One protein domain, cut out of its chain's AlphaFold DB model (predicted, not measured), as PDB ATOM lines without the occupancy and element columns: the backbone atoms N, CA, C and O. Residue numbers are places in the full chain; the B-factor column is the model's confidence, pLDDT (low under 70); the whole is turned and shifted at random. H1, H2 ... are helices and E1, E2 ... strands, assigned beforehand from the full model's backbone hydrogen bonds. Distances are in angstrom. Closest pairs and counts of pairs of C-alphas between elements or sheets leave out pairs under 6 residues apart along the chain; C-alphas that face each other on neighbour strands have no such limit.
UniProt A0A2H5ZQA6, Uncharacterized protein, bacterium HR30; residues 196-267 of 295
ATOM      1  N   GLY A 196       9.205 -41.161  -2.326       91.75
ATOM      2  CA  GLY A 196       8.674 -41.347  -0.978       91.75
ATOM      3  C   GLY A 196       7.321 -42.054  -1.020       91.75
ATOM      4  O   GLY A 196       6.510 -41.788  -1.908       91.75
ATOM      5  N   CYS A 197       7.062 -42.938  -0.054       94.06
ATOM      6  CA  CYS A 197       5.723 -43.470   0.206       94.06
ATOM      7  C   CYS A 197       5.193 -42.940   1.532       94.06
ATOM      8  O   CYS A 197       5.941 -42.846   2.503       94.06
ATOM      9  N   PHE A 198       3.903 -42.625   1.569       93.69
ATOM     10  CA  PHE A 198       3.211 -42.169   2.771       93.69
ATOM     11  C   PHE A 198       1.779 -42.705   2.793       93.69
ATOM     12  O   PHE A 198       1.233 -43.102   1.762       93.69
ATOM     13  N   THR A 199       1.186 -42.746   3.982       94.44
ATOM     14  CA  THR A 199      -0.219 -43.105   4.168       94.44
ATOM     15  C   THR A 199      -1.060 -41.843   4.288       94.44
ATOM     16  O   THR A 199      -0.668 -40.888   4.956       94.44
ATOM     17  N   TRP A 200      -2.220 -41.823   3.636       92.62
ATOM     18  CA  TRP A 200      -3.164 -40.716   3.751       92.62
ATOM     19  C   TRP A 200      -4.605 -41.218   3.693       92.62
ATOM     20  O   TRP A 200      -4.918 -42.178   2.990       92.62
ATOM     21  N   THR A 201      -5.482 -40.559   4.444       91.94
ATOM     22  CA  THR A 201      -6.912 -40.866   4.526       91.94
ATOM     23  C   THR A 201      -7.686 -39.764   3.812       91.94
ATOM     24  O   THR A 201      -8.310 -38.919   4.448       91.94
ATOM     25  N   ARG A 202      -7.603 -39.727   2.478       85.38
ATOM     26  CA  ARG A 202      -8.304 -38.710   1.679       85.38
ATOM     27  C   ARG A 202      -9.823 -38.929   1.676       85.38
ATOM     28  O   ARG A 202     -10.579 -37.967   1.723       85.38
ATOM     29  N   ASP A 203     -10.251 -40.190   1.693       83.12
ATOM     30  CA  ASP A 203     -11.643 -40.575   1.411       83.12
ATOM     31  C   ASP A 203     -12.392 -41.027   2.681       83.12
ATOM     32  O   ASP A 203     -13.379 -41.759   2.610       83.12
ATOM     33  N   GLY A 204     -11.856 -40.717   3.868       83.56
ATOM     34  CA  GLY A 204     -12.405 -41.162   5.159       83.56
ATOM     35  C   GLY A 204     -12.377 -42.680   5.398       83.56
ATOM     36  O   GLY A 204     -12.768 -43.140   6.465       83.56
ATOM     37  N   THR A 205     -11.891 -43.466   4.434       74.44
ATOM     38  CA  THR A 205     -12.049 -44.923   4.410       74.44
ATOM     39  C   THR A 205     -10.685 -45.594   4.380       74.44
ATOM     40  O   THR A 205     -10.147 -45.811   3.299       74.44
ATOM     41  N   PHE A 206     -10.167 -45.914   5.572       81.94
ATOM     42  CA  PHE A 206      -8.933 -46.673   5.821       81.94
ATOM     43  C   PHE A 206      -7.658 -46.037   5.196       81.94
ATOM     44  O   PHE A 206      -7.678 -45.408   4.148       81.94
ATOM     45  N   GLY A 207      -6.516 -46.096   5.884       90.00
ATOM     46  CA  GLY A 207      -5.255 -45.526   5.399       90.00
ATOM     47  C   GLY A 207      -4.882 -46.098   4.032       90.00
ATOM     48  O   GLY A 207      -4.748 -47.310   3.891       90.00
ATOM     49  N   GLN A 208      -4.734 -45.224   3.037       93.00
ATOM     50  CA  GLN A 208      -4.334 -45.579   1.676       93.00
ATOM     51  C   GLN A 208      -2.855 -45.253   1.485       93.00
ATOM     52  O   GLN A 208      -2.370 -44.245   2.004       93.00
ATOM     53  N   ILE A 209      -2.136 -46.074   0.718       94.31
ATOM     54  CA  ILE A 209      -0.724 -45.829   0.403       94.31
ATOM     55  C   ILE A 209      -0.603 -45.021  -0.891       94.31
ATOM     56  O   ILE A 209      -1.094 -45.424  -1.953       94.31
ATOM     57  N   TYR A 210       0.131 -43.915  -0.800       94.88
ATOM     58  CA  TYR A 210       0.479 -43.037  -1.907       94.88
ATOM     59  C   TYR A 210       1.988 -43.025  -2.141       94.88
ATOM     60  O   TYR A 210       2.779 -43.138  -1.199       94.88
ATOM     61  N   ARG A 211       2.383 -42.829  -3.401       95.50
ATOM     62  CA  ARG A 211       3.752 -42.498  -3.811       95.50
ATOM     63  C   ARG A 211       3.806 -41.047  -4.258       95.50
ATOM     64  O   ARG A 211       2.904 -40.623  -4.974       95.50
ATOM     65  N   ARG A 212       4.873 -40.324  -3.912       95.25
ATOM     66  CA  ARG A 212       5.185 -39.008  -4.492       95.25
ATOM     67  C   ARG A 212       6.669 -38.870  -4.811       95.25
ATOM     68  O   ARG A 212       7.504 -39.523  -4.175       95.25
ATOM     69  N   ASN A 213       6.988 -37.992  -5.754       92.38
ATOM     70  CA  ASN A 213       8.362 -37.554  -5.980       92.38
ATOM     71  C   ASN A 213       8.864 -36.733  -4.773       92.38
ATOM     72  O   ASN A 213       8.052 -36.157  -4.041       92.38
ATOM     73  N   VAL A 214      10.185 -36.640  -4.548       91.81
ATOM     74  CA  VAL A 214      10.742 -35.839  -3.427       91.81
ATOM     75  C   VAL A 214      10.264 -34.388  -3.458       91.81
ATOM     76  O   VAL A 214       9.948 -33.835  -2.408       91.81
ATOM     77  N   HIS A 215      10.137 -33.793  -4.646       87.56
ATOM     78  CA  HIS A 215       9.647 -32.423  -4.831       87.56
ATOM     79  C   HIS A 215       8.126 -32.272  -4.685       87.56
ATOM     80  O   HIS A 215       7.590 -31.201  -4.943       87.56
ATOM     81  N   GLY A 216       7.415 -33.327  -4.282       91.12
ATOM     82  CA  GLY A 216       5.983 -33.289  -3.981       91.12
ATOM     83  C   GLY A 216       5.054 -33.481  -5.183       91.12
ATOM     84  O   GLY A 216       3.862 -33.693  -4.974       91.12
ATOM     85  N   SER A 217       5.566 -33.472  -6.420       92.69
ATOM     86  CA  SER A 217       4.755 -33.770  -7.610       92.69
ATOM     87  C   SER A 217       4.453 -35.272  -7.753       92.69
ATOM     88  O   SER A 217       5.015 -36.122  -7.050       92.69
ATOM     89  N   GLY A 218       3.567 -35.605  -8.701       94.44
ATOM     90  CA  GLY A 218       3.374 -36.982  -9.161       94.44
ATOM     91  C   GLY A 218       2.759 -37.906  -8.112       94.44
ATOM     92  O   GLY A 218       3.152 -39.067  -8.009       94.44
ATOM     93  N   VAL A 219       1.825 -37.391  -7.306       95.31
ATOM     94  CA  VAL A 219       1.133 -38.195  -6.295       95.31
ATOM     95  C   VAL A 219       0.271 -39.255  -6.984       95.31
ATOM     96  O   VAL A 219      -0.693 -38.927  -7.673       95.31
ATOM     97  N   VAL A 220       0.602 -40.529  -6.778       95.38
ATOM     98  CA  VAL A 220      -0.139 -41.675  -7.327       95.38
ATOM     99  C   VAL A 220      -0.549 -42.605  -6.191       95.38
ATOM    100  O   VAL A 220       0.270 -42.963  -5.341       95.38
ATOM    101  N   ARG A 221      -1.820 -43.014  -6.178       93.56
ATOM    102  CA  ARG A 221      -2.340 -44.027  -5.250       93.56
ATOM    103  C   ARG A 221      -1.848 -45.409  -5.682       93.56
ATOM    104  O   ARG A 221      -2.066 -45.798  -6.825       93.56
ATOM    105  N   ILE A 222      -1.189 -46.141  -4.782       94.00
ATOM    106  CA  ILE A 222      -0.618 -47.468  -5.083       94.00
ATOM    107  C   ILE A 222      -1.550 -48.594  -4.621       94.00
ATOM    108  O   ILE A 222      -1.639 -49.629  -5.272       94.00
ATOM    109  N   ALA A 223      -2.261 -48.399  -3.505       92.06
ATOM    110  CA  ALA A 223      -3.178 -49.396  -2.954       92.06
ATOM    111  C   ALA A 223      -4.631 -49.087  -3.341       92.06
ATOM    112  O   ALA A 223      -5.156 -48.028  -2.996       92.06
ATOM    113  N   THR A 224      -5.301 -50.002  -4.043       87.56
ATOM    114  CA  THR A 224      -6.696 -49.844  -4.504       87.56
ATOM    115  C   THR A 224      -7.707 -50.677  -3.715       87.56
ATOM    116  O   THR A 224      -8.905 -50.589  -3.977       87.56
ATOM    117  N   ASN A 225      -7.260 -51.473  -2.739       87.19
ATOM    118  CA  ASN A 225      -8.158 -52.302  -1.938       87.19
ATOM    119  C   ASN A 225      -8.876 -51.472  -0.845       87.19
ATOM    120  O   ASN A 225      -8.525 -50.322  -0.575       87.19
ATOM    121  N   LYS A 226      -9.915 -52.059  -0.236       87.81
ATOM    122  CA  LYS A 226     -10.645 -51.479   0.909       87.81
ATOM    123  C   LYS A 226     -10.009 -51.823   2.266       87.81
ATOM    124  O   LYS A 226     -10.593 -51.513   3.300       87.81
ATOM    125  N   ALA A 227      -8.875 -52.524   2.273       88.81
ATOM    126  CA  ALA A 227      -8.210 -52.928   3.500       88.81
ATOM    127  C   ALA A 227      -7.427 -51.753   4.100       88.81
ATOM    128  O   ALA A 227      -7.153 -50.748   3.448       88.81
ATOM    129  N   TYR A 228      -7.093 -51.877   5.380       89.00
ATOM    130  CA  TYR A 228      -6.358 -50.854   6.103       89.00
ATOM    131  C   TYR A 228      -4.848 -51.063   5.983       89.00
ATOM    132  O   TYR A 228      -4.295 -51.971   6.604       89.00
ATOM    133  N   ASP A 229      -4.179 -50.189   5.229       90.81
ATOM    134  CA  ASP A 229      -2.733 -50.239   5.028       90.81
ATOM    135  C   ASP A 229      -2.014 -49.224   5.930       90.81
ATOM    136  O   ASP A 229      -2.040 -48.012   5.713       90.81
ATOM    137  N   GLN A 230      -1.331 -49.713   6.967       87.50
ATOM    138  CA  GLN A 230      -0.691 -48.836   7.960       87.50
ATOM    139  C   GLN A 230       0.778 -48.501   7.685       87.50
ATOM    140  O   GLN A 230       1.337 -47.625   8.346       87.50
ATOM    141  N   ARG A 231       1.460 -49.225   6.791       85.62
ATOM    142  CA  ARG A 231       2.927 -49.154   6.680       85.62
ATOM    143  C   ARG A 231       3.389 -49.260   5.234       85.62
ATOM    144  O   ARG A 231       3.940 -50.279   4.827       85.62
ATOM    145  N   GLY A 232       3.204 -48.182   4.476       83.62
ATOM    146  CA  GLY A 232       3.806 -48.063   3.152       83.62
ATOM    147  C   GLY A 232       5.329 -48.206   3.238       83.62
ATOM    148  O   GLY A 232       6.000 -47.393   3.871       83.62
ATOM    149  N   ARG A 233       5.881 -49.249   2.614       86.12
ATOM    150  CA  ARG A 233       7.325 -49.412   2.405       86.12
ATOM    151  C   ARG A 233       7.581 -49.656   0.927       86.12
ATOM    152  O   ARG A 233       6.951 -50.516   0.323       86.12
ATOM    153  N   MET A 234       8.523 -48.912   0.360       83.56
ATOM    154  CA  MET A 234       9.020 -49.175  -0.989       83.56
ATOM    155  C   MET A 234       9.998 -50.343  -0.933       83.56
ATOM    156  O   MET A 234      10.953 -50.313  -0.156       83.56
ATOM    157  N   SER A 235       9.787 -51.350  -1.781       77.69
ATOM    158  CA  SER A 235      10.844 -52.317  -2.078       77.69
ATOM    159  C   SER A 235      12.009 -51.590  -2.769       77.69
ATOM    160  O   SER A 235      11.747 -50.726  -3.612       77.69
ATOM    161  N   PRO A 236      13.278 -51.934  -2.483       78.56
ATOM    162  CA  PRO A 236      14.430 -51.374  -3.191       78.56
ATOM    163  C   PRO A 236      14.326 -51.508  -4.719       78.56
ATOM    164  O   PRO A 236      14.718 -50.601  -5.443       78.56
ATOM    165  N   MET A 237      13.713 -52.587  -5.224       68.69
ATOM    166  CA  MET A 237      13.487 -52.764  -6.667       68.69
ATOM    167  C   MET A 237      12.519 -51.727  -7.251       68.69
ATOM    168  O   MET A 237      12.744 -51.223  -8.352       68.69
ATOM    169  N   ALA A 238      11.485 -51.340  -6.499       66.62
ATOM    170  CA  ALA A 238      10.490 -50.362  -6.943       66.62
ATOM    171  C   ALA A 238      11.063 -48.941  -7.091       66.62
ATOM    172  O   ALA A 238      10.434 -48.092  -7.719       66.62
ATOM    173  N   GLN A 239      12.256 -48.678  -6.545       67.19
ATOM    174  CA  GLN A 239      12.961 -47.405  -6.721       67.19
ATOM    175  C   GLN A 239      13.641 -47.283  -8.092       67.19
ATOM    176  O   GLN A 239      13.986 -46.178  -8.490       67.19
ATOM    177  N   SER A 240      13.839 -48.393  -8.809       58.19
ATOM    178  CA  SER A 240      14.681 -48.425 -10.017       58.19
ATOM    179  C   SER A 240      13.926 -48.560 -11.342       58.19
ATOM    180  O   SER A 240      14.526 -48.355 -12.389       58.19
ATOM    181  N   GLY A 241      12.627 -48.888 -11.320       43.78
ATOM    182  CA  GLY A 241      11.924 -49.366 -12.523       43.78
ATOM    183  C   GLY A 241      10.694 -48.580 -12.977       43.78
ATOM    184  O   GLY A 241      10.062 -48.991 -13.943       43.78
ATOM    185  N   PHE A 242      10.305 -47.490 -12.309       54.88
ATOM    186  CA  PHE A 242       9.089 -46.756 -12.675       54.88
ATOM    187  C   PHE A 242       9.372 -45.276 -12.909       54.88
ATOM    188  O   PHE A 242       9.513 -44.506 -11.961       54.88
ATOM    189  N   VAL A 243       9.389 -44.880 -14.181       54.03
ATOM    190  CA  VAL A 243       9.313 -43.479 -14.599       54.03
ATOM    191  C   VAL A 243       7.865 -43.253 -15.044       54.03
ATOM    192  O   VAL A 243       7.487 -43.745 -16.108       54.03
ATOM    193  N   PRO A 244       7.006 -42.588 -14.245       53.84
ATOM    194  CA  PRO A 244       5.734 -42.118 -14.781       53.84
ATOM    195  C   PRO A 244       6.033 -41.178 -15.951       53.84
ATOM    196  O   PRO A 244       7.066 -40.510 -15.927       53.84
ATOM    197  N   HIS A 245       5.138 -41.096 -16.940       53.41
ATOM    198  CA  HIS A 245       5.217 -40.061 -17.973       53.41
ATOM    199  C   HIS A 245       5.523 -38.714 -17.314       53.41
ATOM    200  O   HIS A 245       4.710 -38.207 -16.538       53.41
ATOM    201  N   ALA A 246       6.729 -38.198 -17.563       59.06
ATOM    202  CA  ALA A 246       7.185 -36.960 -16.962       59.06
ATOM    203  C   ALA A 246       6.178 -35.873 -17.328       59.06
ATOM    204  O   ALA A 246       5.896 -35.650 -18.509       59.06
ATOM    205  N   THR A 247       5.602 -35.220 -16.322       77.25
ATOM    206  CA  THR A 247       4.733 -34.082 -16.603       77.25
ATOM    207  C   THR A 247       5.579 -32.958 -17.218       77.25
ATOM    208  O   THR A 247       6.790 -32.897 -16.976       77.25
ATOM    209  N   PRO A 248       4.989 -32.024 -17.988       74.50
ATOM    210  CA  PRO A 248       5.713 -30.846 -18.470       74.50
ATOM    211  C   PRO A 248       6.430 -30.079 -17.342       74.50
ATOM    212  O   PRO A 248       7.521 -29.551 -17.550       74.50
ATOM    213  N   LEU A 249       5.866 -30.093 -16.126       66.38
ATOM    214  CA  LEU A 249       6.487 -29.523 -14.931       66.38
ATOM    215  C   LEU A 249       7.730 -30.307 -14.488       66.38
ATOM    216  O   LEU A 249       8.755 -29.696 -14.191       66.38
ATOM    217  N   ASP A 250       7.685 -31.642 -14.495       63.78
ATOM    218  CA  ASP A 250       8.853 -32.470 -14.174       63.78
ATOM    219  C   ASP A 250       9.973 -32.269 -15.207       63.78
ATOM    220  O   ASP A 250      11.146 -32.177 -14.838       63.78
ATOM    221  N   ALA A 251       9.628 -32.109 -16.491       71.06
ATOM    222  CA  ALA A 251      10.595 -31.789 -17.540       71.06
ATOM    223  C   ALA A 251      11.224 -30.399 -17.340       71.06
ATOM    224  O   ALA A 251      12.429 -30.236 -17.537       71.06
ATOM    225  N   MET A 252      10.441 -29.404 -16.917       76.38
ATOM    226  CA  MET A 252      10.935 -28.054 -16.637       76.38
ATOM    227  C   MET A 252      11.869 -28.024 -15.420       76.38
ATOM    228  O   MET A 252      12.967 -27.476 -15.510       76.38
ATOM    229  N   VAL A 253      11.478 -28.658 -14.309       68.38
ATOM    230  CA  VAL A 253      12.310 -28.766 -13.096       68.38
ATOM    231  C   VAL A 253      13.601 -29.529 -13.393       68.38
ATOM    232  O   VAL A 253      14.676 -29.097 -12.981       68.38
ATOM    233  N   THR A 254      13.520 -30.608 -14.176       75.19
ATOM    234  CA  THR A 254      14.702 -31.369 -14.607       75.19
ATOM    235  C   THR A 254      15.653 -30.502 -15.437       75.19
ATOM    236  O   THR A 254      16.851 -30.497 -15.166       75.19
ATOM    237  N   ARG A 255      15.144 -29.706 -16.390       73.00
ATOM    238  CA  ARG A 255      15.977 -28.781 -17.184       73.00
ATOM    239  C   ARG A 255      16.605 -27.680 -16.334       73.00
ATOM    240  O   ARG A 255      17.782 -27.384 -16.513       73.00
ATOM    241  N   ALA A 256      15.855 -27.093 -15.402       70.94
ATOM    242  CA  ALA A 256      16.380 -26.075 -14.492       70.94
ATOM    243  C   ALA A 256      17.498 -26.647 -13.602       70.94
ATOM    244  O   ALA A 256      18.547 -26.023 -13.438       70.94
ATOM    245  N   TYR A 257      17.311 -27.869 -13.094       73.25
ATOM    246  CA  TYR A 257      18.330 -28.577 -12.323       73.25
ATOM    247  C   TYR A 257      19.575 -28.892 -13.164       73.25
ATOM    248  O   TYR A 257      20.697 -28.627 -12.733       73.25
ATOM    249  N   GLN A 258      19.394 -29.385 -14.394       73.88
ATOM    250  CA  GLN A 258      20.494 -29.639 -15.327       73.88
ATOM    251  C   GLN A 258      21.272 -28.354 -15.651       73.88
ATOM    252  O   GLN A 258      22.499 -28.351 -15.559       73.88
ATOM    253  N   ALA A 259      20.588 -27.242 -15.929       71.19
ATOM    254  CA  ALA A 259      21.227 -25.951 -16.188       71.19
ATOM    255  C   ALA A 259      22.033 -25.439 -14.976       71.19
ATOM    256  O   ALA A 259      23.168 -24.973 -15.123       71.19
ATOM    257  N   ALA A 260      21.489 -25.584 -13.763       68.00
ATOM    258  CA  ALA A 260      22.194 -25.238 -12.531       68.00
ATOM    259  C   ALA A 260      23.444 -26.111 -12.326       68.00
ATOM    260  O   ALA A 260      24.518 -25.589 -12.024       68.00
ATOM    261  N   SER A 261      23.339 -27.423 -12.559       68.81
ATOM    262  CA  SER A 261      24.473 -28.348 -12.443       68.81
ATOM    263  C   SER A 261      25.586 -28.050 -13.456       68.81
ATOM    264  O   SER A 261      26.763 -28.061 -13.092       68.81
ATOM    265  N   PHE A 262      25.227 -27.677 -14.690       76.12
ATOM    266  CA  PHE A 262      26.183 -27.261 -15.716       76.12
ATOM    267  C   PHE A 262      26.934 -25.994 -15.299       76.12
ATOM    268  O   PHE A 262      28.152 -25.913 -15.443       76.12
ATOM    269  N   THR A 263      26.223 -25.032 -14.709       73.31
ATOM    270  CA  THR A 263      26.822 -23.778 -14.232       73.31
ATOM    271  C   THR A 263      27.819 -24.036 -13.100       73.31
ATOM    272  O   THR A 263      28.932 -23.515 -13.126       73.31
ATOM    273  N   VAL A 264      27.465 -24.888 -12.133       72.56
ATOM    274  CA  VAL A 264      28.369 -25.263 -11.031       72.56
ATOM    275  C   VAL A 264      29.621 -25.971 -11.556       72.56
ATOM    276  O   VAL A 264      30.729 -25.659 -11.109       72.56
ATOM    277  N   ARG A 265      29.468 -26.870 -12.536       71.94
ATOM    278  CA  ARG A 265      30.590 -27.565 -13.184       71.94
ATOM    279  C   ARG A 265      31.510 -26.599 -13.936       71.94
ATOM    280  O   ARG A 265      32.718 -26.631 -13.732       71.94
ATOM    281  N   ALA A 266      30.951 -25.685 -14.726       69.69
ATOM    282  CA  ALA A 266      31.730 -24.690 -15.460       69.69
ATOM    283  C   ALA A 266      32.528 -23.769 -14.519       69.69
ATOM    284  O   ALA A 266      33.685 -23.447 -14.784       69.69
ATOM    285  N   VAL A 267      31.935 -23.374 -13.388       75.69
ATOM    286  CA  VAL A 267      32.621 -22.556 -12.378       75.69
ATOM    287  C   VAL A 267      33.755 -23.333 -11.706       75.69
ATOM    288  O   VAL A 267      34.838 -22.776 -11.534       75.69
TER     289      VAL A 267
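AT A GLANCE: This is residues 196 to 267 of the 295 residues of an uncharacterized protein of bacterium HR30 (UniProt A0A2H5ZQA6). A small two-stranded hairpin, E1 and E2, has a long link folding back beside E2, and helix H2 makes an arm, its residues 255 to 267 sticking out. The printed 72 residues hold E1, E2, H1 and H2 in that order, the sheet antiparallel, the class mixed, with under half of the residues in named elements. The whole is loose, radius of gyration of the C-alphas 16.1 A, spanning 52 by 24 by 19 A.

HOW THE PARTS SIT: E1, residues 196 to 200, and E2, residues 208 to 213, form an antiparallel hairpin, directions 145 degrees apart; N 198 and O 210, 3.0 A, are within hydrogen-bond range. Residues 210 to 211 also pair antiparallel with residues 220 to 221. H1, residues 236 to 239, and H2, residues 248 to 267, are apart. Both are apart from E1, and H2 from E2. In H2 every O i to N i+4 pair is within hydrogen-bond range; H1 is too short for one.

IN THESE COORDINATES: E1, 12.8 A long, begins at C-alpha 196 (8.674, -41.347, -0.978). E2 measures 16.9 A, H1 5.5 A. H2, 28.8 A, ends at C-alpha 267 (32.621, -22.556, -12.378).

THE WHOLE: The farthest C-alphas, Lys 226 and Val 267, are 53.7 A apart. The printed part has no cut; the E2 to H1 link is long. Sixteen residues, among them 237 to 246, have pLDDT under 70.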